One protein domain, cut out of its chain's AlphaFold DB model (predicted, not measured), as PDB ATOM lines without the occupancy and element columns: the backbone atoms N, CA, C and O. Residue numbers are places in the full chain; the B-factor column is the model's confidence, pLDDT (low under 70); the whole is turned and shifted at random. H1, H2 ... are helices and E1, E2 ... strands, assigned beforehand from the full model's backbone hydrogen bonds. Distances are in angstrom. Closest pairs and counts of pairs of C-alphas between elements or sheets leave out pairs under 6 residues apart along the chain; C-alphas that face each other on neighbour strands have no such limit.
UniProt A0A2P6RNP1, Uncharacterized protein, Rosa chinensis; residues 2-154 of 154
ATOM      1  N   ARG A   2      56.609  -5.164 -49.448       74.12
ATOM      2  CA  ARG A   2      55.667  -6.030 -48.695       74.12
ATOM      3  C   ARG A   2      55.097  -7.203 -49.508       74.12
ATOM      4  O   ARG A   2      55.053  -8.315 -49.006       74.12
ATOM      5  N   THR A   3      54.672  -6.962 -50.746       74.75
ATOM      6  CA  THR A   3      54.098  -7.996 -51.624       74.75
ATOM      7  C   THR A   3      55.101  -9.093 -51.965       74.75
ATOM      8  O   THR A   3      54.757 -10.258 -51.842       74.75
ATOM      9  N   ALA A   4      56.346  -8.724 -52.276       81.50
ATOM     10  CA  ALA A   4      57.423  -9.678 -52.542       81.50
ATOM     11  C   ALA A   4      57.722 -10.588 -51.336       81.50
ATOM     12  O   ALA A   4      57.937 -11.779 -51.493       81.50
ATOM     13  N   LEU A   5      57.682 -10.066 -50.106       84.31
ATOM     14  CA  LEU A   5      57.870 -10.920 -48.929       84.31
ATOM     15  C   LEU A   5      56.693 -11.887 -48.731       84.31
ATOM     16  O   LEU A   5      56.892 -13.039 -48.363       84.31
ATOM     17  N   ILE A   6      55.464 -11.428 -48.987       83.50
ATOM     18  CA  ILE A   6      54.275 -12.281 -48.902       83.50
ATOM     19  C   ILE A   6      54.367 -13.422 -49.915       83.50
ATOM     20  O   ILE A   6      54.113 -14.561 -49.544       83.50
ATOM     21  N   THR A   7      54.760 -13.138 -51.159       81.75
ATOM     22  CA  THR A   7      54.896 -14.180 -52.183       81.75
ATOM     23  C   THR A   7      55.905 -15.236 -51.780       81.75
ATOM     24  O   THR A   7      55.580 -16.414 -51.858       81.75
ATOM     25  N   GLU A   8      57.066 -14.821 -51.271       86.44
ATOM     26  CA  GLU A   8      58.099 -15.744 -50.801       86.44
ATOM     27  C   GLU A   8      57.599 -16.600 -49.634       86.44
ATOM     28  O   GLU A   8      57.744 -17.818 -49.662       86.44
ATOM     29  N   LEU A   9      56.942 -15.998 -48.636       88.88
ATOM     30  CA  LEU A   9      56.410 -16.720 -47.472       88.88
ATOM     31  C   LEU A   9      55.252 -17.672 -47.814       88.88
ATOM     32  O   LEU A   9      54.923 -18.542 -47.003       88.88
ATOM     33  N   LEU A  10      54.621 -17.505 -48.979       85.88
ATOM     34  CA  LEU A  10      53.572 -18.391 -49.481       85.88
ATOM     35  C   LEU A  10      54.116 -19.560 -50.314       85.88
ATOM     36  O   LEU A  10      53.331 -20.425 -50.694       85.88
ATOM     37  N   LEU A  11      55.423 -19.629 -50.579       87.06
ATOM     38  CA  LEU A  11      56.031 -20.784 -51.237       87.06
ATOM     39  C   LEU A  11      56.275 -21.916 -50.233       87.06
ATOM     40  O   LEU A  11      56.714 -21.686 -49.101       87.06
ATOM     41  N   LEU A  12      56.010 -23.158 -50.650       84.50
ATOM     42  CA  LEU A  12      56.195 -24.333 -49.795       84.50
ATOM     43  C   LEU A  12      57.669 -24.537 -49.397       84.50
ATOM     44  O   LEU A  12      57.955 -24.967 -48.284       84.50
ATOM     45  N   GLU A  13      58.598 -24.179 -50.283       85.69
ATOM     46  CA  GLU A  13      60.048 -24.252 -50.049       85.69
ATOM     47  C   GLU A  13      60.551 -23.274 -48.977       85.69
ATOM     48  O   GLU A  13      61.552 -23.543 -48.319       85.69
ATOM     49  N   ASN A  14      59.811 -22.191 -48.731       89.31
ATOM     50  CA  ASN A  14      60.171 -21.142 -47.778       89.31
ATOM     51  C   ASN A  14      59.455 -21.291 -46.422       89.31
ATOM     52  O   ASN A  14      59.376 -20.341 -45.638       89.31
ATOM     53  N   GLN A  15      58.898 -22.470 -46.124       90.44
ATOM     54  CA  GLN A  15      58.202 -22.687 -44.859       90.44
ATOM     55  C   GLN A  15      59.181 -22.918 -43.709       90.44
ATOM     56  O   GLN A  15      59.952 -23.875 -43.686       90.44
ATOM     57  N   LEU A  16      59.073 -22.066 -42.691       91.81
ATOM     58  CA  LEU A  16      59.705 -22.285 -41.396       91.81
ATOM     59  C   LEU A  16      58.709 -22.924 -40.418       91.81
ATOM     60  O   LEU A  16      57.509 -22.633 -40.482       91.81
ATOM     61  N   PRO A  17      59.184 -23.744 -39.465       93.12
ATOM     62  CA  PRO A  17      58.331 -24.267 -38.409       93.12
ATOM     63  C   PRO A  17      57.662 -23.145 -37.602       93.12
ATOM     64  O   PRO A  17      58.295 -22.147 -37.257       93.12
ATOM     65  N   TRP A  18      56.404 -23.338 -37.205       91.88
ATOM     66  CA  TRP A  18      55.609 -22.369 -36.439       91.88
ATOM     67  C   TRP A  18      56.298 -21.928 -35.142       91.88
ATOM     68  O   TRP A  18      56.268 -20.758 -34.762       91.88
ATOM     69  N   ARG A  19      57.003 -22.858 -34.487       90.62
ATOM     70  CA  ARG A  19      57.802 -22.574 -33.290       90.62
ATOM     71  C   ARG A  19      58.895 -21.535 -33.547       90.62
ATOM     72  O   ARG A  19      59.132 -20.710 -32.674       90.62
ATOM     73  N   VAL A  20      59.523 -21.545 -34.725       93.06
ATOM     74  CA  VAL A  20      60.545 -20.552 -35.094       93.06
ATOM     75  C   VAL A  20      59.918 -19.163 -35.147       93.06
ATOM     76  O   VAL A  20      60.450 -18.244 -34.533       93.06
ATOM     77  N   PHE A  21      58.750 -19.018 -35.778       90.38
ATOM     78  CA  PHE A  21      58.022 -17.746 -35.799       90.38
ATOM     79  C   PHE A  21      57.620 -17.274 -34.404       90.38
ATOM     80  O   PHE A  21      57.761 -16.091 -34.104       90.38
ATOM     81  N   ASN A  22      57.184 -18.185 -33.529       88.38
ATOM     82  CA  ASN A  22      56.923 -17.838 -32.135       88.38
ATOM     83  C   ASN A  22      58.192 -17.319 -31.455       88.38
ATOM     84  O   ASN A  22      58.155 -16.241 -30.876       88.38
ATOM     85  N   CYS A  23      59.317 -18.031 -31.545       90.88
ATOM     86  CA  CYS A  23      60.575 -17.581 -30.948       90.88
ATOM     87  C   CYS A  23      61.000 -16.207 -31.477       90.88
ATOM     88  O   CYS A  23      61.336 -15.337 -30.682       90.88
ATOM     89  N   LEU A  24      60.926 -15.986 -32.793       90.69
ATOM     90  CA  LEU A  24      61.236 -14.692 -33.402       90.69
ATOM     91  C   LEU A  24      60.323 -13.583 -32.874       90.69
ATOM     92  O   LEU A  24      60.815 -12.516 -32.529       90.69
ATOM     93  N   LEU A  25      59.017 -13.842 -32.751       89.62
ATOM     94  CA  LEU A  25      58.063 -12.879 -32.208       89.62
ATOM     95  C   LEU A  25      58.369 -12.534 -30.744       89.62
ATOM     96  O   LEU A  25      58.336 -11.358 -30.396       89.62
ATOM     97  N   HIS A  26      58.729 -13.521 -29.914       88.69
ATOM     98  CA  HIS A  26      59.094 -13.311 -28.503       88.69
ATOM     99  C   HIS A  26      60.360 -12.461 -28.324       88.69
ATOM    100  O   HIS A  26      60.549 -11.865 -27.270       88.69
ATOM    101  N   LEU A  27      61.220 -12.382 -29.343       89.38
ATOM    102  CA  LEU A  27      62.382 -11.488 -29.343       89.38
ATOM    103  C   LEU A  27      62.017 -10.038 -29.701       89.38
ATOM    104  O   LEU A  27      62.861  -9.150 -29.591       89.38
ATOM    105  N   THR A  28      60.783  -9.780 -30.138       86.44
ATOM    106  CA  THR A  28      60.301  -8.432 -30.456       86.44
ATOM    107  C   THR A  28      59.525  -7.832 -29.285       86.44
ATOM    108  O   THR A  28      58.869  -8.540 -28.526       86.44
ATOM    109  N   SER A  29      59.502  -6.501 -29.187       75.69
ATOM    110  CA  SER A  29      58.702  -5.762 -28.195       75.69
ATOM    111  C   SER A  29      57.180  -5.885 -28.382       75.69
ATOM    112  O   SER A  29      56.412  -5.281 -27.636       75.69
ATOM    113  N   GLU A  30      56.735  -6.601 -29.415       74.31
ATOM    114  CA  GLU A  30      55.331  -6.730 -29.811       74.31
ATOM    115  C   GLU A  30      54.726  -8.089 -29.422       74.31
ATOM    116  O   GLU A  30      53.534  -8.305 -29.646       74.31
ATOM    117  N   ALA A  31      55.519  -8.979 -28.807       73.38
ATOM    118  CA  ALA A  31      55.099 -10.323 -28.409       73.38
ATOM    119  C   ALA A  31      53.820 -10.323 -27.554       73.38
ATOM    120  O   ALA A  31      52.910 -11.112 -27.801       73.38
ATOM    121  N   ASP A  32      53.720  -9.380 -26.617       74.00
ATOM    122  CA  ASP A  32      52.588  -9.274 -25.692       74.00
ATOM    123  C   ASP A  32      51.364  -8.580 -26.308       74.00
ATOM    124  O   ASP A  32      50.249  -8.693 -25.798       74.00
ATOM    125  N   LYS A  33      51.546  -7.846 -27.414       77.81
ATOM    126  CA  LYS A  33      50.478  -7.046 -28.035       77.81
ATOM    127  C   LYS A  33      49.718  -7.815 -29.106       77.81
ATOM    128  O   LYS A  33      48.513  -7.604 -29.278       77.81
ATOM    129  N   PHE A  34      50.400  -8.694 -29.840       79.38
ATOM    130  CA  PHE A  34      49.808  -9.417 -30.961       79.38
ATOM    131  C   PHE A  34      50.217 -10.890 -30.953       79.38
ATOM    132  O   PHE A  34      51.334 -11.206 -31.356       79.38
ATOM    133  N   PRO A  35      49.311 -11.818 -30.587       87.00
ATOM    134  CA  PRO A  35      49.613 -13.238 -30.691       87.00
ATOM    135  C   PRO A  35      49.852 -13.614 -32.161       87.00
ATOM    136  O   PRO A  35      49.158 -13.115 -33.056       87.00
ATOM    137  N   LEU A  36      50.800 -14.526 -32.403       88.75
ATOM    138  CA  LEU A  36      51.233 -14.919 -33.749       88.75
ATOM    139  C   LEU A  36      50.069 -15.256 -34.705       88.75
ATOM    140  O   LEU A  36      50.075 -14.722 -35.810       88.75
ATOM    141  N   PRO A  37      49.027 -16.026 -34.317       89.50
ATOM    142  CA  PRO A  37      47.870 -16.270 -35.183       89.50
ATOM    143  C   PRO A  37      47.207 -14.990 -35.710       89.50
ATOM    144  O   PRO A  37      46.928 -14.862 -36.901       89.50
ATOM    145  N   LYS A  38      46.987 -14.010 -34.826       86.62
ATOM    146  CA  LYS A  38      46.332 -12.743 -35.167       86.62
ATOM    147  C   LYS A  38      47.226 -11.889 -36.060       86.62
ATOM    148  O   LYS A  38      46.735 -11.256 -36.994       86.62
ATOM    149  N   LEU A  39      48.530 -11.886 -35.783       88.69
ATOM    150  CA  LEU A  39      49.511 -11.188 -36.606       88.69
ATOM    151  C   LEU A  39      49.571 -11.782 -38.016       88.69
ATOM    152  O   LEU A  39      49.513 -11.034 -38.987       88.69
ATOM    153  N   THR A  40      49.610 -13.110 -38.128       89.25
ATOM    154  CA  THR A  40      49.617 -13.833 -39.402       89.25
ATOM    155  C   THR A  40      48.367 -13.519 -40.223       89.25
ATOM    156  O   THR A  40      48.490 -13.095 -41.369       89.25
ATOM    157  N   LEU A  41      47.167 -13.621 -39.640       86.88
ATOM    158  CA  LEU A  41      45.920 -13.299 -40.349       86.88
ATOM    159  C   LEU A  41      45.889 -11.852 -40.849       86.88
ATOM    160  O   LEU A  41      45.560 -11.608 -42.005       86.88
ATOM    161  N   LYS A  42      46.299 -10.895 -40.010       86.31
ATOM    162  CA  LYS A  42      46.395  -9.484 -40.406       86.31
ATOM    163  C   LYS A  42      47.426  -9.272 -41.519       86.31
ATOM    164  O   LYS A  42      47.230  -8.451 -42.412       86.31
ATOM    165  N   TYR A  43      48.545  -9.990 -41.467       86.94
ATOM    166  CA  TYR A  43      49.603  -9.864 -42.462       86.94
ATOM    167  C   TYR A  43      49.144 -10.342 -43.848       86.94
ATOM    168  O   TYR A  43      49.406  -9.652 -44.840       86.94
ATOM    169  N   PHE A  44      48.408 -11.458 -43.886       85.25
ATOM    170  CA  PHE A  44      47.895 -12.118 -45.089       85.25
ATOM    171  C   PHE A  44      46.428 -11.786 -45.420       85.25
ATOM    172  O   PHE A  44      45.842 -12.471 -46.246       85.25
ATOM    173  N   GLU A  45      45.826 -10.739 -44.848       81.75
ATOM    174  CA  GLU A  45      44.400 -10.396 -45.041       81.75
ATOM    175  C   GLU A  45      43.999 -10.235 -46.522       81.75
ATOM    176  O   GLU A  45      42.933 -10.671 -46.941       81.75
ATOM    177  N   GLY A  46      44.878  -9.691 -47.370       78.38
ATOM    178  CA  GLY A  46      44.619  -9.628 -48.820       78.38
ATOM    179  C   GLY A  46      44.560 -11.004 -49.504       78.38
ATOM    180  O   GLY A  46      44.005 -11.150 -50.587       78.38
ATOM    181  N   TYR A  47      45.101 -12.031 -48.858       76.12
ATOM    182  CA  TYR A  47      45.246 -13.391 -49.369       76.12
ATOM    183  C   TYR A  47      44.281 -14.377 -48.704       76.12
ATOM    184  O   TYR A  47      44.237 -15.538 -49.092       76.12
ATOM    185  N   THR A  48      43.428 -13.936 -47.775       71.25
ATOM    186  CA  THR A  48      42.329 -14.752 -47.223       71.25
ATOM    187  C   THR A  48      41.102 -14.784 -48.142       71.25
ATOM    188  O   THR A  48      39.992 -15.076 -47.702       71.25
ATOM    189  N   MET A  49      41.284 -14.481 -49.433       69.50
ATOM    190  CA  MET A  49      40.257 -14.571 -50.482       69.50
ATOM    191  C   MET A  49      38.988 -13.757 -50.183       69.50
ATOM    192  O   MET A  49      37.893 -14.127 -50.597       69.50
ATOM    193  N   GLY A  50      39.141 -12.632 -49.476       62.88
ATOM    194  CA  GLY A  50      38.029 -11.759 -49.095       62.88
ATOM    195  C   GLY A  50      37.282 -12.199 -47.834       62.88
ATOM    196  O   GLY A  50      36.158 -11.753 -47.622       62.88
ATOM    197  N   THR A  51      37.883 -13.056 -46.999       64.50
ATOM    198  CA  THR A  51      37.258 -13.514 -45.748       64.50
ATOM    199  C   THR A  51      38.030 -13.175 -44.495       64.50
ATOM    200  O   THR A  51      39.211 -12.829 -44.532       64.50
ATOM    201  N   TYR A  52      37.332 -13.308 -43.368       66.31
ATOM    202  CA  TYR A  52      37.844 -13.090 -42.021       66.31
ATOM    203  C   TYR A  52      37.947 -14.422 -41.268       66.31
ATOM    204  O   TYR A  52      37.219 -14.629 -40.286       66.31
ATOM    205  N   PRO A  53      38.798 -15.359 -41.729       69.81
ATOM    206  CA  PRO A  53      38.867 -16.673 -41.123       69.81
ATOM    207  C   PRO A  53      39.408 -16.550 -39.697       69.81
ATOM    208  O   PRO A  53      40.277 -15.724 -39.409       69.81
ATOM    209  N   GLN A  54      38.866 -17.353 -38.787       69.75
ATOM    210  CA  GLN A  54      39.289 -17.360 -37.392       69.75
ATOM    211  C   GLN A  54      40.316 -18.463 -37.165       69.75
ATOM    212  O   GLN A  54      40.210 -19.560 -37.715       69.75
ATOM    213  N   ALA A  55      41.309 -18.174 -36.325       72.81
ATOM    214  CA  ALA A  55      42.260 -19.182 -35.888       72.81
ATOM    215  C   ALA A  55      41.524 -20.263 -35.087       72.81
ATOM    216  O   ALA A  55      40.925 -19.972 -34.049       72.81
ATOM    217  N   ASN A  56      41.592 -21.510 -35.547       71.38
ATOM    218  CA  ASN A  56      41.084 -22.636 -34.778       71.38
ATOM    219  C   ASN A  56      42.111 -23.020 -33.704       71.38
ATOM    220  O   ASN A  56      43.165 -23.574 -34.013       71.38
ATOM    221  N   ALA A  57      41.801 -22.721 -32.440       66.50
ATOM    222  CA  ALA A  57      42.684 -23.002 -31.309       66.50
ATOM    223  C   ALA A  57      42.895 -24.505 -31.044       66.50
ATOM    224  O   ALA A  57      43.852 -24.864 -30.363       66.50
ATOM    225  N   ALA A  58      42.030 -25.378 -31.573       68.75
ATOM    226  CA  ALA A  58      42.150 -26.826 -31.412       68.75
ATOM    227  C   ALA A  58      43.176 -27.463 -32.367       68.75
ATOM    228  O   ALA A  58      43.604 -28.591 -32.135       68.75
ATOM    229  N   LEU A  59      43.572 -26.763 -33.437       74.50
ATOM    230  CA  LEU A  59      44.494 -27.290 -34.442       74.50
ATOM    231  C   LEU A  59      45.928 -26.824 -34.175       74.50
ATOM    232  O   LEU A  59      46.215 -25.627 -34.090       74.50
ATOM    233  N   GLU A  60      46.849 -27.783 -34.094       80.69
ATOM    234  CA  GLU A  60      48.277 -27.491 -34.063       80.69
ATOM    235  C   GLU A  60      48.748 -27.028 -35.446       80.69
ATOM    236  O   GLU A  60      48.473 -27.665 -36.463       80.69
ATOM    237  N   ASN A  61      49.478 -25.913 -35.477       86.12
ATOM    238  CA  ASN A  61      49.972 -25.316 -36.712       86.12
ATOM    239  C   ASN A  61      51.450 -25.639 -36.892       86.12
ATOM    240  O   ASN A  61      52.274 -25.308 -36.039       86.12
ATOM    241  N   LYS A  62      51.799 -26.251 -38.023       89.12
ATOM    242  CA  LYS A  62      53.175 -26.658 -38.331       89.12
ATOM    243  C   LYS A  62      54.009 -25.526 -38.915       89.12
ATOM    244  O   LYS A  62      55.187 -25.418 -38.591       89.12
ATOM    245  N   HIS A  63      53.414 -24.692 -39.762       90.31
ATOM    246  CA  HIS A  63      54.037 -23.550 -40.448       90.31
ATOM    247  C   HIS A  63      52.951 -22.562 -40.920       90.31
ATOM    248  O   HIS A  63      51.763 -22.794 -40.688       90.31
ATOM    249  N   LEU A  64      53.329 -21.451 -41.566       89.75
ATOM    250  CA  LEU A  64      52.388 -20.386 -41.957       89.75
ATOM    251  C   LEU A  64      51.291 -20.875 -42.911       89.75
ATOM    252  O   LEU A  64      50.117 -20.606 -42.673       89.75
ATOM    253  N   LEU A  65      51.651 -21.619 -43.960       86.56
ATOM    254  CA  LEU A  65      50.663 -22.170 -44.899       86.56
ATOM    255  C   LEU A  65      49.725 -23.196 -44.250       86.56
ATOM    256  O   LEU A  65      48.545 -23.238 -44.583       86.56
ATOM    257  N   ASP A  66      50.229 -24.003 -43.313       86.38
ATOM    258  CA  ASP A  66      49.414 -24.957 -42.555       86.38
ATOM    259  C   ASP A  66      48.369 -24.219 -41.709       86.38
ATOM    260  O   ASP A  66      47.190 -24.555 -41.750       86.38
ATOM    261  N   PHE A  67      48.780 -23.134 -41.043       87.56
ATOM    262  CA  PHE A  67      47.876 -22.250 -40.310       87.56
ATOM    263  C   PHE A  67      46.830 -21.586 -41.210       87.56
ATOM    264  O   PHE A  67      45.645 -21.608 -40.878       87.56
ATOM    265  N   LEU A  68      47.236 -21.018 -42.352       83.88
ATOM    266  CA  LEU A  68      46.297 -20.412 -43.302       83.88
ATOM    267  C   LEU A  68      45.288 -21.448 -43.810       83.88
ATOM    268  O   LEU A  68      44.095 -21.160 -43.857       83.88
ATOM    269  N   GLY A  69      45.740 -22.668 -44.107       80.44
ATOM    270  CA  GLY A  69      44.865 -23.775 -44.482       80.44
ATOM    271  C   GLY A  69      43.871 -24.145 -43.380       80.44
ATOM    272  O   GLY A  69      42.678 -24.245 -43.654       80.44
ATOM    273  N   ASN A  70      44.331 -24.268 -42.133       80.06
ATOM    274  CA  ASN A  70      43.478 -24.551 -40.973       80.06
ATOM    275  C   ASN A  70      42.418 -23.458 -40.748       80.06
ATOM    276  O   ASN A  70      41.280 -23.766 -40.404       80.06
ATOM    277  N   CYS A  71      42.772 -22.189 -40.969       79.06
ATOM    278  CA  CYS A  71      41.851 -21.056 -40.849       79.06
ATOM    279  C   CYS A  71      40.793 -21.055 -41.966       79.06
ATOM    280  O   CYS A  71      39.619 -20.790 -41.721       79.06
ATOM    281  N   LEU A  72      41.206 -21.361 -43.196       74.88
ATOM    282  CA  LEU A  72      40.339 -21.374 -44.376       74.88
ATOM    283  C   LEU A  72      39.429 -22.613 -44.444       74.88
ATOM    284  O   LEU A  72      38.370 -22.556 -45.062       74.88
ATOM    285  N   GLN A  73      39.815 -23.726 -43.807       69.56
ATOM    286  CA  GLN A  73      39.031 -24.968 -43.794       69.56
ATOM    287  C   GLN A  73      37.714 -24.834 -43.003       69.56
ATOM    288  O   GLN A  73      36.832 -25.677 -43.159       69.56
ATOM    289  N   GLY A  74      37.538 -23.752 -42.232       57.62
ATOM    290  CA  GLY A  74      36.337 -23.500 -41.437       57.62
ATOM    291  C   GLY A  74      36.121 -24.556 -40.349       57.62
ATOM    292  O   GLY A  74      36.773 -25.602 -40.314       57.62
ATOM    293  N   SER A  75      35.188 -24.305 -39.433       47.12
ATOM    294  CA  SER A  75      34.696 -25.336 -38.514       47.12
ATOM    295  C   SER A  75      33.813 -26.315 -39.294       47.12
ATOM    296  O   SER A  75      32.586 -26.275 -39.218       47.12
ATOM    297  N   SER A  76      34.420 -27.159 -40.122       45.50
ATOM    298  CA  SER A  76      33.728 -28.340 -40.622       45.50
ATOM    299  C   SER A  76      33.427 -29.215 -39.413       45.50
ATOM    300  O   SER A  76      34.364 -29.685 -38.773       45.50
ATOM    301  N   ASP A  77      32.146 -29.432 -39.105       41.41
ATOM    302  CA  ASP A  77      31.743 -30.465 -38.153       41.41
ATOM    303  C   ASP A  77      32.461 -31.771 -38.515       41.41
ATOM    304  O   ASP A  77      32.325 -32.291 -39.625       41.41
ATOM    305  N   GLU A  78      33.242 -32.291 -37.573       43.41
ATOM    306  CA  GLU A  78      33.912 -33.589 -37.686       43.41
ATOM    307  C   GLU A  78      32.913 -34.762 -37.650       43.41
ATOM    308  O   GLU A  78      33.313 -35.916 -37.754       43.41
ATOM    309  N   SER A  79      31.608 -34.485 -37.535       39.91
ATOM    310  CA  SER A  79      30.545 -35.490 -37.421       39.91
ATOM    311  C   SER A  79      30.196 -36.202 -38.729       39.91
ATOM    312  O   SER A  79      29.425 -37.161 -38.711       39.91
ATOM    313  N   ALA A  80      30.762 -35.791 -39.864       42.06
ATOM    314  CA  ALA A  80      30.720 -36.616 -41.061       42.06
ATOM    315  C   ALA A  80      31.821 -37.678 -40.953       42.06
ATOM    316  O   ALA A  80      32.946 -37.460 -41.411       42.06
ATOM    317  N   GLU A  81      31.488 -38.822 -40.348       37.91
ATOM    318  CA  GLU A  81      32.235 -40.074 -40.492       37.91
ATOM    319  C   GLU A  81      32.358 -40.393 -41.988       37.91
ATOM    320  O   GLU A  81      31.521 -41.062 -42.590       37.91
ATOM    321  N   PHE A  82      33.384 -39.851 -42.641       43.16
ATOM    322  CA  PHE A  82      33.698 -40.245 -43.998       43.16
ATOM    323  C   PHE A  82      34.506 -41.525 -43.889       43.16
ATOM    324  O   PHE A  82      35.706 -41.494 -43.602       43.16
ATOM    325  N   GLU A  83      33.805 -42.642 -44.066       40.75
ATOM    326  CA  GLU A  83      34.393 -43.969 -44.099       40.75
ATOM    327  C   GLU A  83      35.645 -44.019 -44.983       40.75
ATOM    328  O   GLU A  83      35.874 -43.215 -45.894       40.75
ATOM    329  N   ASN A  84      36.476 -44.996 -44.658       41.25
ATOM    330  CA  ASN A  84      37.815 -45.261 -45.145       41.25
ATOM    331  C   ASN A  84      37.854 -45.562 -46.665       41.25
ATOM    332  O   ASN A  84      38.221 -46.652 -47.086       41.25
ATOM    333  N   TYR A  85      37.516 -44.594 -47.523       45.56
ATOM    334  CA  TYR A  85      37.714 -44.657 -48.976       45.56
ATOM    335  C   TYR A  85      39.178 -44.346 -49.313       45.56
ATOM    336  O   TYR A  85      39.504 -43.388 -50.017       45.56
ATOM    337  N   SER A  86      40.085 -45.147 -48.759       48.78
ATOM    338  CA  SER A  86      41.530 -45.088 -48.991       48.78
ATOM    339  C   SER A  86      41.956 -45.775 -50.294       48.78
ATOM    340  O   SER A  86      43.146 -45.909 -50.565       48.78
ATOM    341  N   GLN A  87      41.014 -46.151 -51.162       50.31
ATOM    342  CA  GLN A  87      41.327 -46.707 -52.476       50.31
ATOM    343  C   GLN A  87      40.531 -45.973 -53.557       50.31
ATOM    344  O   GLN A  87      39.347 -46.208 -53.754       50.31
ATOM    345  N   ARG A  88      41.230 -45.069 -54.257       50.41
ATOM    346  CA  ARG A  88      40.780 -44.343 -55.459       50.41
ATOM    347  C   ARG A  88      39.579 -43.420 -55.238       50.41
ATOM    348  O   ARG A  88      38.482 -43.671 -55.726       50.41
ATOM    349  N   ARG A  89      39.819 -42.274 -54.593       56.62
ATOM    350  CA  ARG A  89      38.916 -41.131 -54.777       56.62
ATOM    351  C   ARG A  89      38.961 -40.721 -56.258       56.62
ATOM    352  O   ARG A  89      40.065 -40.477 -56.752       56.62
ATOM    353  N   PRO A  90      37.825 -40.687 -56.973       59.25
ATOM    354  CA  PRO A  90      37.807 -40.218 -58.350       59.25
ATOM    355  C   PRO A  90      38.283 -38.763 -58.399       59.25
ATOM    356  O   PRO A  90      38.034 -37.988 -57.471       59.25
ATOM    357  N   SER A  91      38.999 -38.412 -59.469       66.56
ATOM    358  CA  SER A  91      39.332 -37.015 -59.745       66.56
ATOM    359  C   SER A  91      38.039 -36.206 -59.778       66.56
ATOM    360  O   SER A  91      37.041 -36.671 -60.331       66.56
ATOM    361  N   ILE A  92      38.053 -35.007 -59.195       70.50
ATOM    362  CA  ILE A  92      36.930 -34.083 -59.353       70.50
ATOM    363  C   ILE A  92      36.803 -33.794 -60.858       70.50
ATOM    364  O   ILE A  92      37.820 -33.447 -61.469       70.50
ATOM    365  N   PRO A  93      35.610 -33.963 -61.460       79.88
ATOM    366  CA  PRO A  93      35.398 -33.618 -62.858       79.88
ATOM    367  C   PRO A  93      35.653 -32.128 -63.080       79.88
ATOM    368  O   PRO A  93      35.347 -31.291 -62.226       79.88
ATOM    369  N   SER A  94      36.216 -31.788 -64.232       84.38
ATOM    370  CA  SER A  94      36.412 -30.402 -64.646       84.38
ATOM    371  C   SER A  94      35.080 -29.649 -64.735       84.38
ATOM    372  O   SER A  94      34.015 -30.246 -64.896       84.38
ATOM    373  N   GLY A  95      35.128 -28.314 -64.686       83.25
ATOM    374  CA  GLY A  95      33.923 -27.490 -64.836       83.25
ATOM    375  C   GLY A  95      33.154 -27.785 -66.128       83.25
ATOM    376  O   GLY A  95      31.928 -27.795 -66.121       83.25
ATOM    377  N   THR A  96      33.868 -28.108 -67.208       86.94
ATOM    378  CA  THR A  96      33.286 -28.493 -68.500       86.94
ATOM    379  C   THR A  96      32.607 -29.861 -68.454       86.94
ATOM    380  O   THR A  96      31.535 -30.023 -69.026       86.94
ATOM    381  N   GLU A  97      33.188 -30.845 -67.763       88.88
ATOM    382  CA  GLU A  97      32.537 -32.149 -67.566       88.88
ATOM    383  C   GLU A  97      31.277 -32.011 -66.711       88.88
ATOM    384  O   GLU A  97      30.246 -32.588 -67.039       88.88
ATOM    385  N   LEU A  98      31.329 -31.209 -65.644       89.88
ATOM    386  CA  LEU A  98      30.156 -30.936 -64.811       89.88
ATOM    387  C   LEU A  98      29.031 -30.283 -65.632       89.88
ATOM    388  O   LEU A  98      27.885 -30.727 -65.548       89.88
ATOM    389  N   ASP A  99      29.357 -29.300 -66.471       88.62
ATOM    390  CA  ASP A  99      28.394 -28.660 -67.375       88.62
ATOM    391  C   ASP A  99      27.810 -29.652 -68.399       88.62
ATOM    392  O   ASP A  99      26.594 -29.700 -68.588       88.62
ATOM    393  N   TYR A 100      28.643 -30.532 -68.970       91.00
ATOM    394  CA  TYR A 100      28.197 -31.613 -69.859       91.00
ATOM    395  C   TYR A 100      27.180 -32.549 -69.185       91.00
ATOM    396  O   TYR A 100      26.215 -32.981 -69.817       91.00
ATOM    397  N   PHE A 101      27.344 -32.823 -67.888       90.12
ATOM    398  CA  PHE A 101      26.390 -33.600 -67.090       90.12
ATOM    399  C   PHE A 101      25.170 -32.789 -66.604       90.12
ATOM    400  O   PHE A 101      24.360 -33.300 -65.828       90.12
ATOM    401  N   GLY A 102      25.001 -31.543 -67.056       90.62
ATOM    402  CA  GLY A 102      23.859 -30.686 -66.723       90.62
ATOM    403  C   GLY A 102      23.949 -30.019 -65.349       90.62
ATOM    404  O   GLY A 102      22.944 -29.504 -64.846       90.62
ATOM    405  N   ILE A 103      25.131 -30.020 -64.727       91.69
ATOM    406  CA  ILE A 103      25.376 -29.341 -63.455       91.69
ATOM    407  C   ILE A 103      25.656 -27.869 -63.736       91.69
ATOM    408  O   ILE A 103      26.645 -27.511 -64.366       91.69
ATOM    409  N   ARG A 104      24.789 -26.996 -63.224       91.44
ATOM    410  CA  ARG A 104      24.914 -25.545 -63.392       91.44
ATOM    411  C   ARG A 104      25.572 -24.903 -62.185       91.44
ATOM    412  O   ARG A 104      25.315 -25.288 -61.047       91.44
ATOM    413  N   PHE A 105      26.351 -23.858 -62.419       88.44
ATOM    414  CA  PHE A 105      27.037 -23.129 -61.357       88.44
ATOM    415  C   PHE A 105      26.205 -21.938 -60.878       88.44
ATOM    416  O   PHE A 105      25.579 -21.236 -61.672       88.44
ATOM    417  N   LYS A 106      26.193 -21.709 -59.564       88.94
ATOM    418  CA  LYS A 106      25.581 -20.534 -58.933       88.94
ATOM    419  C   LYS A 106      26.548 -19.899 -57.950       88.94
ATOM    420  O   LYS A 106      27.307 -20.596 -57.282       88.94
ATOM    421  N   LEU A 107      26.473 -18.578 -57.832       84.00
ATOM    422  CA  LEU A 107      27.197 -17.859 -56.796       84.00
ATOM    423  C   LEU A 107      26.522 -18.090 -55.438       84.00
ATOM    424  O   LEU A 107      25.308 -17.920 -55.307       84.00
ATOM    425  N   GLY A 108      27.309 -18.509 -54.454       79.00
ATOM    426  CA  GLY A 108      26.892 -18.685 -53.067       79.00
ATOM    427  C   GLY A 108      27.016 -17.416 -52.231       79.00
ATOM    428  O   GLY A 108      27.452 -16.369 -52.705       79.00
ATOM    429  N   GLY A 109      26.637 -17.523 -50.957       71.75
ATOM    430  CA  GLY A 109      26.880 -16.470 -49.971       71.75
ATOM    431  C   GLY A 109      28.369 -16.327 -49.638       71.75
ATOM    432  O   GLY A 109      29.141 -17.269 -49.784       71.75
ATOM    433  N   SER A 110      28.764 -15.147 -49.164       63.50
ATOM    434  CA  SER A 110      30.155 -14.789 -48.843       63.50
ATOM    435  C   SER A 110      30.659 -15.300 -47.491       63.50
ATOM    436  O   SER A 110      31.802 -15.034 -47.132       63.50
ATOM    437  N   ASN A 111      29.809 -15.963 -46.703       59.88
ATOM    438  CA  ASN A 111      30.114 -16.229 -45.295       59.88
ATOM    439  C   ASN A 111      31.096 -17.396 -45.087       59.88
ATOM    440  O   ASN A 111      31.678 -17.462 -44.013       59.88
ATOM    441  N   ASP A 112      31.341 -18.233 -46.105       58.62
ATOM    442  CA  ASP A 112      32.307 -19.341 -46.066       58.62
ATOM    443  C   ASP A 112      33.037 -19.471 -47.421       58.62
ATOM    444  O   ASP A 112      32.385 -19.723 -48.429       58.62
ATOM    445  N   VAL A 113      34.376 -19.356 -47.475       59.59
ATOM    446  CA  VAL A 113      35.174 -19.468 -48.736       59.59
ATOM    447  C   VAL A 113      35.177 -20.873 -49.314       59.59
ATOM    448  O   VAL A 113      35.379 -21.089 -50.508       59.59
ATOM    449  N   CYS A 114      35.008 -21.854 -48.441       63.00
ATOM    450  CA  CYS A 114      35.213 -23.254 -48.750       63.00
ATOM    451  C   CYS A 114      34.006 -24.066 -48.293       63.00
ATOM    452  O   CYS A 114      34.163 -25.121 -47.698       63.00
ATOM    453  N   ASN A 115      32.791 -23.587 -48.561       66.56
ATOM    454  CA  ASN A 115      31.573 -24.360 -48.330       66.56
ATOM    455  C   ASN A 115      30.689 -24.309 -49.579       66.56
ATOM    456  O   ASN A 115      29.923 -23.371 -49.801       66.56
ATOM    457  N   GLY A 116      30.859 -25.308 -50.442       72.75
ATOM    458  CA  GLY A 116      30.026 -25.504 -51.617       72.75
ATOM    459  C   GLY A 116      28.785 -26.320 -51.263       72.75
ATOM    460  O   GLY A 116      28.817 -27.200 -50.404       72.75
ATOM    461  N   THR A 117      27.678 -26.083 -51.958       81.56
ATOM    462  CA  THR A 117      26.500 -26.956 -51.842       81.56
ATOM    463  C   THR A 117      26.052 -27.417 -53.213       81.56
ATOM    464  O   THR A 117      26.028 -26.632 -54.161       81.56
ATOM    465  N   PHE A 118      25.695 -28.694 -53.327       83.88
ATOM    466  CA  PHE A 118      25.077 -29.231 -54.532       83.88
ATOM    467  C   PHE A 118      23.620 -29.570 -54.239       83.88
ATOM    468  O   PHE A 118      23.347 -30.411 -53.385       83.88
ATOM    469  N   ARG A 119      22.687 -28.886 -54.911       85.38
ATOM    470  CA  ARG A 119      21.241 -29.103 -54.759       85.38
ATOM    471  C   ARG A 119      20.532 -28.911 -56.092       85.38
ATOM    472  O   ARG A 119      20.739 -27.903 -56.765       85.38
ATOM    473  N   ASN A 120      19.663 -29.853 -56.460       87.25
ATOM    474  CA  ASN A 120      18.811 -29.783 -57.657       87.25
ATOM    475  C   ASN A 120      19.578 -29.453 -58.956       87.25
ATOM    476  O   ASN A 120      19.150 -28.603 -59.738       87.25
ATOM    477  N   GLY A 121      20.745 -30.076 -59.160       86.00
ATOM    478  CA  GLY A 121      21.580 -29.841 -60.345       86.00
ATOM    479  C   GLY A 121      22.329 -28.504 -60.341       86.00
ATOM    480  O   GLY A 121      22.920 -28.136 -61.351       86.00
ATOM    481  N   PHE A 122      22.316 -27.766 -59.227       88.62
ATOM    482  CA  PHE A 122      23.107 -26.554 -59.060       88.62
ATOM    483  C   PHE A 122      24.243 -26.769 -58.068       88.62
ATOM    484  O   PHE A 122      24.001 -27.080 -56.902       88.62
ATOM    485  N   LEU A 123      25.471 -26.538 -58.528       88.50
ATOM    486  CA  LEU A 123      26.649 -26.414 -57.685       88.50
ATOM    487  C   LEU A 123      26.823 -24.940 -57.305       88.50
ATOM    488  O   LEU A 123      27.175 -24.097 -58.130       88.50
ATOM    489  N   THR A 124      26.518 -24.627 -56.052       86.75
ATOM    490  CA  THR A 124      26.647 -23.281 -55.496       86.75
ATOM    491  C   THR A 124      28.026 -23.140 -54.866       86.75
ATOM    492  O   THR A 124      28.348 -23.890 -53.943       86.75
ATOM    493  N   ILE A 125      28.828 -22.201 -55.367       82.06
ATOM    494  CA  ILE A 125      30.207 -21.957 -54.927       82.06
ATOM    495  C   ILE A 125      30.299 -20.513 -54.417       82.06
ATOM    496  O   ILE A 125      29.810 -19.604 -55.094       82.06
ATOM    497  N   PRO A 126      30.884 -20.277 -53.234       75.75
ATOM    498  CA  PRO A 126      31.080 -18.931 -52.708       75.75
ATOM    499  C   PRO A 126      31.985 -18.083 -53.625       75.75
ATOM    500  O   PRO A 126      32.830 -18.629 -54.340       75.75
ATOM    501  N   PRO A 127      31.828 -16.747 -53.624       75.06
ATOM    502  CA  PRO A 127      32.730 -15.857 -54.346       75.06
ATOM    503  C   PRO A 127      34.177 -16.052 -53.882       75.06
ATOM    504  O   PRO A 127      34.463 -16.034 -52.687       75.06
ATOM    505  N   LEU A 128      35.088 -16.189 -54.846       73.44
ATOM    506  CA  LEU A 128      36.518 -16.351 -54.613       73.44
ATOM    507  C   LEU A 128      37.267 -15.181 -55.247       73.44
ATOM    508  O   LEU A 128      37.279 -15.036 -56.470       73.44
ATOM    509  N   SER A 129      37.906 -14.346 -54.430       71.88
ATOM    510  CA  SER A 129      38.769 -13.280 -54.942       71.88
ATOM    511  C   SER A 129      40.199 -13.793 -55.087       71.88
ATOM    512  O   SER A 129      40.904 -13.967 -54.092       71.88
ATOM    513  N   VAL A 130      40.648 -13.991 -56.328       69.50
ATOM    514  CA  VAL A 130      42.043 -14.332 -56.642       69.50
ATOM    515  C   VAL A 130      42.825 -13.036 -56.866       69.50
ATOM    516  O   VAL A 130      42.586 -12.329 -57.839       69.50
ATOM    517  N   GLN A 131      43.732 -12.695 -55.946       70.44
ATOM    518  CA  GLN A 131      44.663 -11.569 -56.130       70.44
ATOM    519  C   GLN A 131      45.863 -11.974 -57.004       70.44
ATOM    520  O   GLN A 131      46.057 -13.161 -57.252       70.44
ATOM    521  N   GLU A 132      46.695 -11.012 -57.429       66.81
ATOM    522  CA  GLU A 132      47.843 -11.230 -58.336       66.81
ATOM    523  C   GLU A 132      48.781 -12.379 -57.917       66.81
ATOM    524  O   GLU A 132      49.326 -13.049 -58.783       66.81
ATOM    525  N   ASN A 133      48.909 -12.680 -56.614       64.62
ATOM    526  CA  ASN A 133      49.702 -13.824 -56.128       64.62
ATOM    527  C   ASN A 133      48.869 -14.919 -55.442       64.62
ATOM    528  O   ASN A 133      49.396 -15.743 -54.692       64.62
ATOM    529  N   GLY A 134      47.557 -14.929 -55.679       64.69
ATOM    530  CA  GLY A 134      46.658 -15.971 -55.194       64.69
ATOM    531  C   GLY A 134      47.042 -17.348 -55.732       64.69
ATOM    532  O   GLY A 134      46.906 -18.333 -55.019       64.69
ATOM    533  N   GLU A 135      47.609 -17.428 -56.938       71.12
ATOM    534  CA  GLU A 135      48.079 -18.689 -57.522       71.12
ATOM    535  C   GLU A 135      49.116 -19.398 -56.637       71.12
ATOM    536  O   GLU A 135      48.992 -20.599 -56.391       71.12
ATOM    537  N   SER A 136      50.095 -18.662 -56.103       71.06
ATOM    538  CA  SER A 136      51.088 -19.221 -55.179       71.06
ATOM    539  C   SER A 136      50.419 -19.769 -53.925       71.06
ATOM    540  O   SER A 136      50.756 -20.863 -53.482       71.06
ATOM    541  N   LEU A 137      49.424 -19.064 -53.387       72.25
ATOM    542  CA  LEU A 137      48.643 -19.560 -52.259       72.25
ATOM    543  C   LEU A 137      47.903 -20.860 -52.623       72.25
ATOM    544  O   LEU A 137      48.022 -21.836 -51.893       72.25
ATOM    545  N   PHE A 138      47.185 -20.912 -53.749       72.38
ATOM    546  CA  PHE A 138      46.423 -22.103 -54.159       72.38
ATOM    547  C   PHE A 138      47.305 -23.318 -54.453       72.38
ATOM    548  O   PHE A 138      46.909 -24.442 -54.158       72.38
ATOM    549  N   ARG A 139      48.495 -23.105 -55.022       73.75
ATOM    550  CA  ARG A 139      49.443 -24.185 -55.323       73.75
ATOM    551  C   ARG A 139      50.130 -24.739 -54.076       73.75
ATOM    552  O   ARG A 139      50.461 -25.921 -54.059       73.75
ATOM    553  N   ASN A 140      50.380 -23.893 -53.075       79.81
ATOM    554  CA  ASN A 140      51.192 -24.248 -51.906       79.81
ATOM    555  C   ASN A 140      50.369 -24.503 -50.629       79.81
ATOM    556  O   ASN A 140      50.867 -25.154 -49.707       79.81
ATOM    557  N   LEU A 141      49.113 -24.048 -50.556       73.88
ATOM    558  CA  LEU A 141      48.142 -24.577 -49.595       73.88
ATOM    559  C   LEU A 141      48.016 -26.086 -49.823       73.88
ATOM    560  O   LEU A 141      48.107 -26.551 -50.957       73.88
ATOM    561  N   LYS A 142      47.842 -26.850 -48.736       61.22
ATOM    562  CA  LYS A 142      47.827 -28.323 -48.745       61.22
ATOM    563  C   LYS A 142      47.136 -28.913 -49.980       61.22
ATOM    564  O   LYS A 142      46.107 -28.364 -50.379       61.22
ATOM    565  N   PRO A 143      47.639 -30.048 -50.517       50.94
ATOM    566  CA  PRO A 143      47.129 -30.632 -51.751       50.94
ATOM    567  C   PRO A 143      45.604 -30.640 -51.742       50.94
ATOM    568  O   PRO A 143      45.006 -31.141 -50.792       50.94
ATOM    569  N   MET A 144      44.994 -30.071 -52.786       42.75
ATOM    570  CA  MET A 144      43.544 -29.859 -52.952       42.75
ATOM    571  C   MET A 144      42.696 -31.092 -52.572       42.75
ATOM    572  O   MET A 144      41.568 -30.983 -52.112       42.75
ATOM    573  N   ASN A 145      43.298 -32.275 -52.641       39.62
ATOM    574  CA  ASN A 145      42.838 -33.575 -52.162       39.62
ATOM    575  C   ASN A 145      42.343 -33.575 -50.691       39.62
ATOM    576  O   ASN A 145      41.460 -34.363 -50.345       39.62
ATOM    577  N   SER A 146      42.890 -32.713 -49.817       41.88
ATOM    578  CA  SER A 146      42.446 -32.528 -48.422       41.88
ATOM    579  C   SER A 146      41.294 -31.525 -48.260       41.88
ATOM    580  O   SER A 146      40.722 -31.421 -47.172       41.88
ATOM    581  N   TRP A 147      40.936 -30.806 -49.328       45.06
ATOM    582  CA  TRP A 147      39.823 -29.851 -49.397       45.06
ATOM    583  C   TRP A 147      38.525 -30.476 -49.924       45.06
ATOM    584  O   TRP A 147      37.494 -29.819 -49.958       45.06
ATOM    585  N   ASN A 148      38.504 -31.778 -50.222       44.38
ATOM    586  CA  ASN A 148      37.288 -32.483 -50.659       44.38
ATOM    587  C   ASN A 148      36.194 -32.601 -49.573       44.38
ATOM    588  O   ASN A 148      35.171 -33.234 -49.808       44.38
ATOM    589  N   ARG A 149      36.385 -31.994 -48.394       46.69
ATOM    590  CA  ARG A 149      35.382 -31.876 -47.317       46.69
ATOM    591  C   ARG A 149      34.351 -30.760 -47.556       46.69
ATOM    592  O   ARG A 149      33.471 -30.551 -46.731       46.69
ATOM    593  N   VAL A 150      34.483 -30.034 -48.663       47.66
ATOM    594  CA  VAL A 150      33.873 -28.713 -48.854       47.66
ATOM    595  C   VAL A 150      32.517 -28.741 -49.556       47.66
ATOM    596  O   VAL A 150      31.757 -27.797 -49.361       47.66
ATOM    597  N   ILE A 151      32.167 -29.773 -50.340       49.78
ATOM    598  CA  ILE A 151      30.826 -29.820 -50.953       49.78
ATOM    599  C   ILE A 151      29.906 -30.775 -50.196       49.78
ATOM    600  O   ILE A 151      30.082 -31.993 -50.212       49.78
ATOM    601  N   ARG A 152      28.901 -30.200 -49.531       47.41
ATOM    602  CA  ARG A 152      27.814 -30.961 -48.913       47.41
ATOM    603  C   ARG A 152      26.797 -31.321 -49.995       47.41
ATOM    604  O   ARG A 152      26.171 -30.433 -50.584       47.41
ATOM    605  N   VAL A 153      26.634 -32.616 -50.249       42.16
ATOM    606  CA  VAL A 153      25.514 -33.152 -51.033       42.16
ATOM    607  C   VAL A 153      24.332 -33.276 -50.076       42.16
ATOM    608  O   VAL A 153      24.463 -33.914 -49.035       42.16
ATOM    609  N   ASN A 154      23.218 -32.617 -50.383       39.00
ATOM    610  CA  ASN A 154      21.962 -32.762 -49.644       39.00
ATOM    611  C   ASN A 154      20.837 -33.134 -50.597       39.00
ATOM    612  O   ASN A 154      20.822 -32.555 -51.708       39.00
TER     613      ASN A 154
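AT A GLANCE: This is residues 2 to 154 of the 154 residues of an uncharacterized protein of Rosa chinensis (UniProt A0A2P6RNP1). The model has two lobes: a small, twisted four-strand sheet, E1 to E4, at one end, and a loose cluster of five short helices, H1, H2, H3, H4 and H6, at the other. A long loop, residues 73 to 94, runs from H4 in the cluster to H5 beside the sheet, and its residues 83 to 88 stick out free. The printed part has 153 residues, with six named helices and four named strands in the order H1 H2 H3 H4 H5 E1 E2 E3 H6 E4; the sheet's order is E1 E3 E2 E4, mixed. The class is mixed, helices and strands, though under half of the residues are in named elements. The whole is only just compact, close to loose, with a radius of gyration of the C-alphas of 17.5 A, and it is elongated, with spans of 57 by 35 by 28 A.

IN THESE COORDINATES: Begin at C-alpha 104, at (24.914, -25.545, -63.392), where E1, residues 104 to 107, sets out for 10.4 A. Look next at E3, residues 122 to 125, E2, residues 116 to 119, which is 10.0 A long, and E4, residues 151 to 153, which ends at (25.514, -33.152, -51.033). H5 is residues 95 to 100. In the other lobe find H4, residues 64 to 72, 12.3 A long, and H6, residues 134 to 140. There too are H3, residues 36 to 43, H2, residues 18 to 26, 12.5 A long, and H1, residues 2 to 9, which begins at (55.667, -6.030, -48.695).

HOW THE PARTS SIT: In the sheet, E1 and E3 are parallel, with N 123 and O 104 at 2.8 A. E3 and E2 form an antiparallel hairpin, with N 124 and O 117 at 2.8 A. E2 and E4 are parallel, with N 152 and O 116 at 3.1 A. H5 only grazes the sheet, with its residues 95 to 99; the other helices are not on it. Turn to H4: it only just touches H3, with 3 pairs of C-alphas within 8 A, the closest those of Thr 40 and Leu 64, 7.6 A apart. H3 only just touches H2, also with 3 pairs, the closest C-alphas being those of Asn 22 and Leu 36, at 6.6 A. H6 is close to H1 but not clearly touching, the closest C-alphas being those of Thr 7 and Ser 136, at 7.0 A. In H1 to H6 every O i to N i+4 pair is within hydrogen-bond range.

THE WHOLE: The two C-alphas farthest apart, those of Ser 29 and Tyr 100, are 57.7 A apart. The printed part has no cut. The links H3 to H4 and H4 to H5 are long. The mean pLDDT of the printed part is 73.6; look for values under 70 at residues 73 to 91 and 142 to 154, among others.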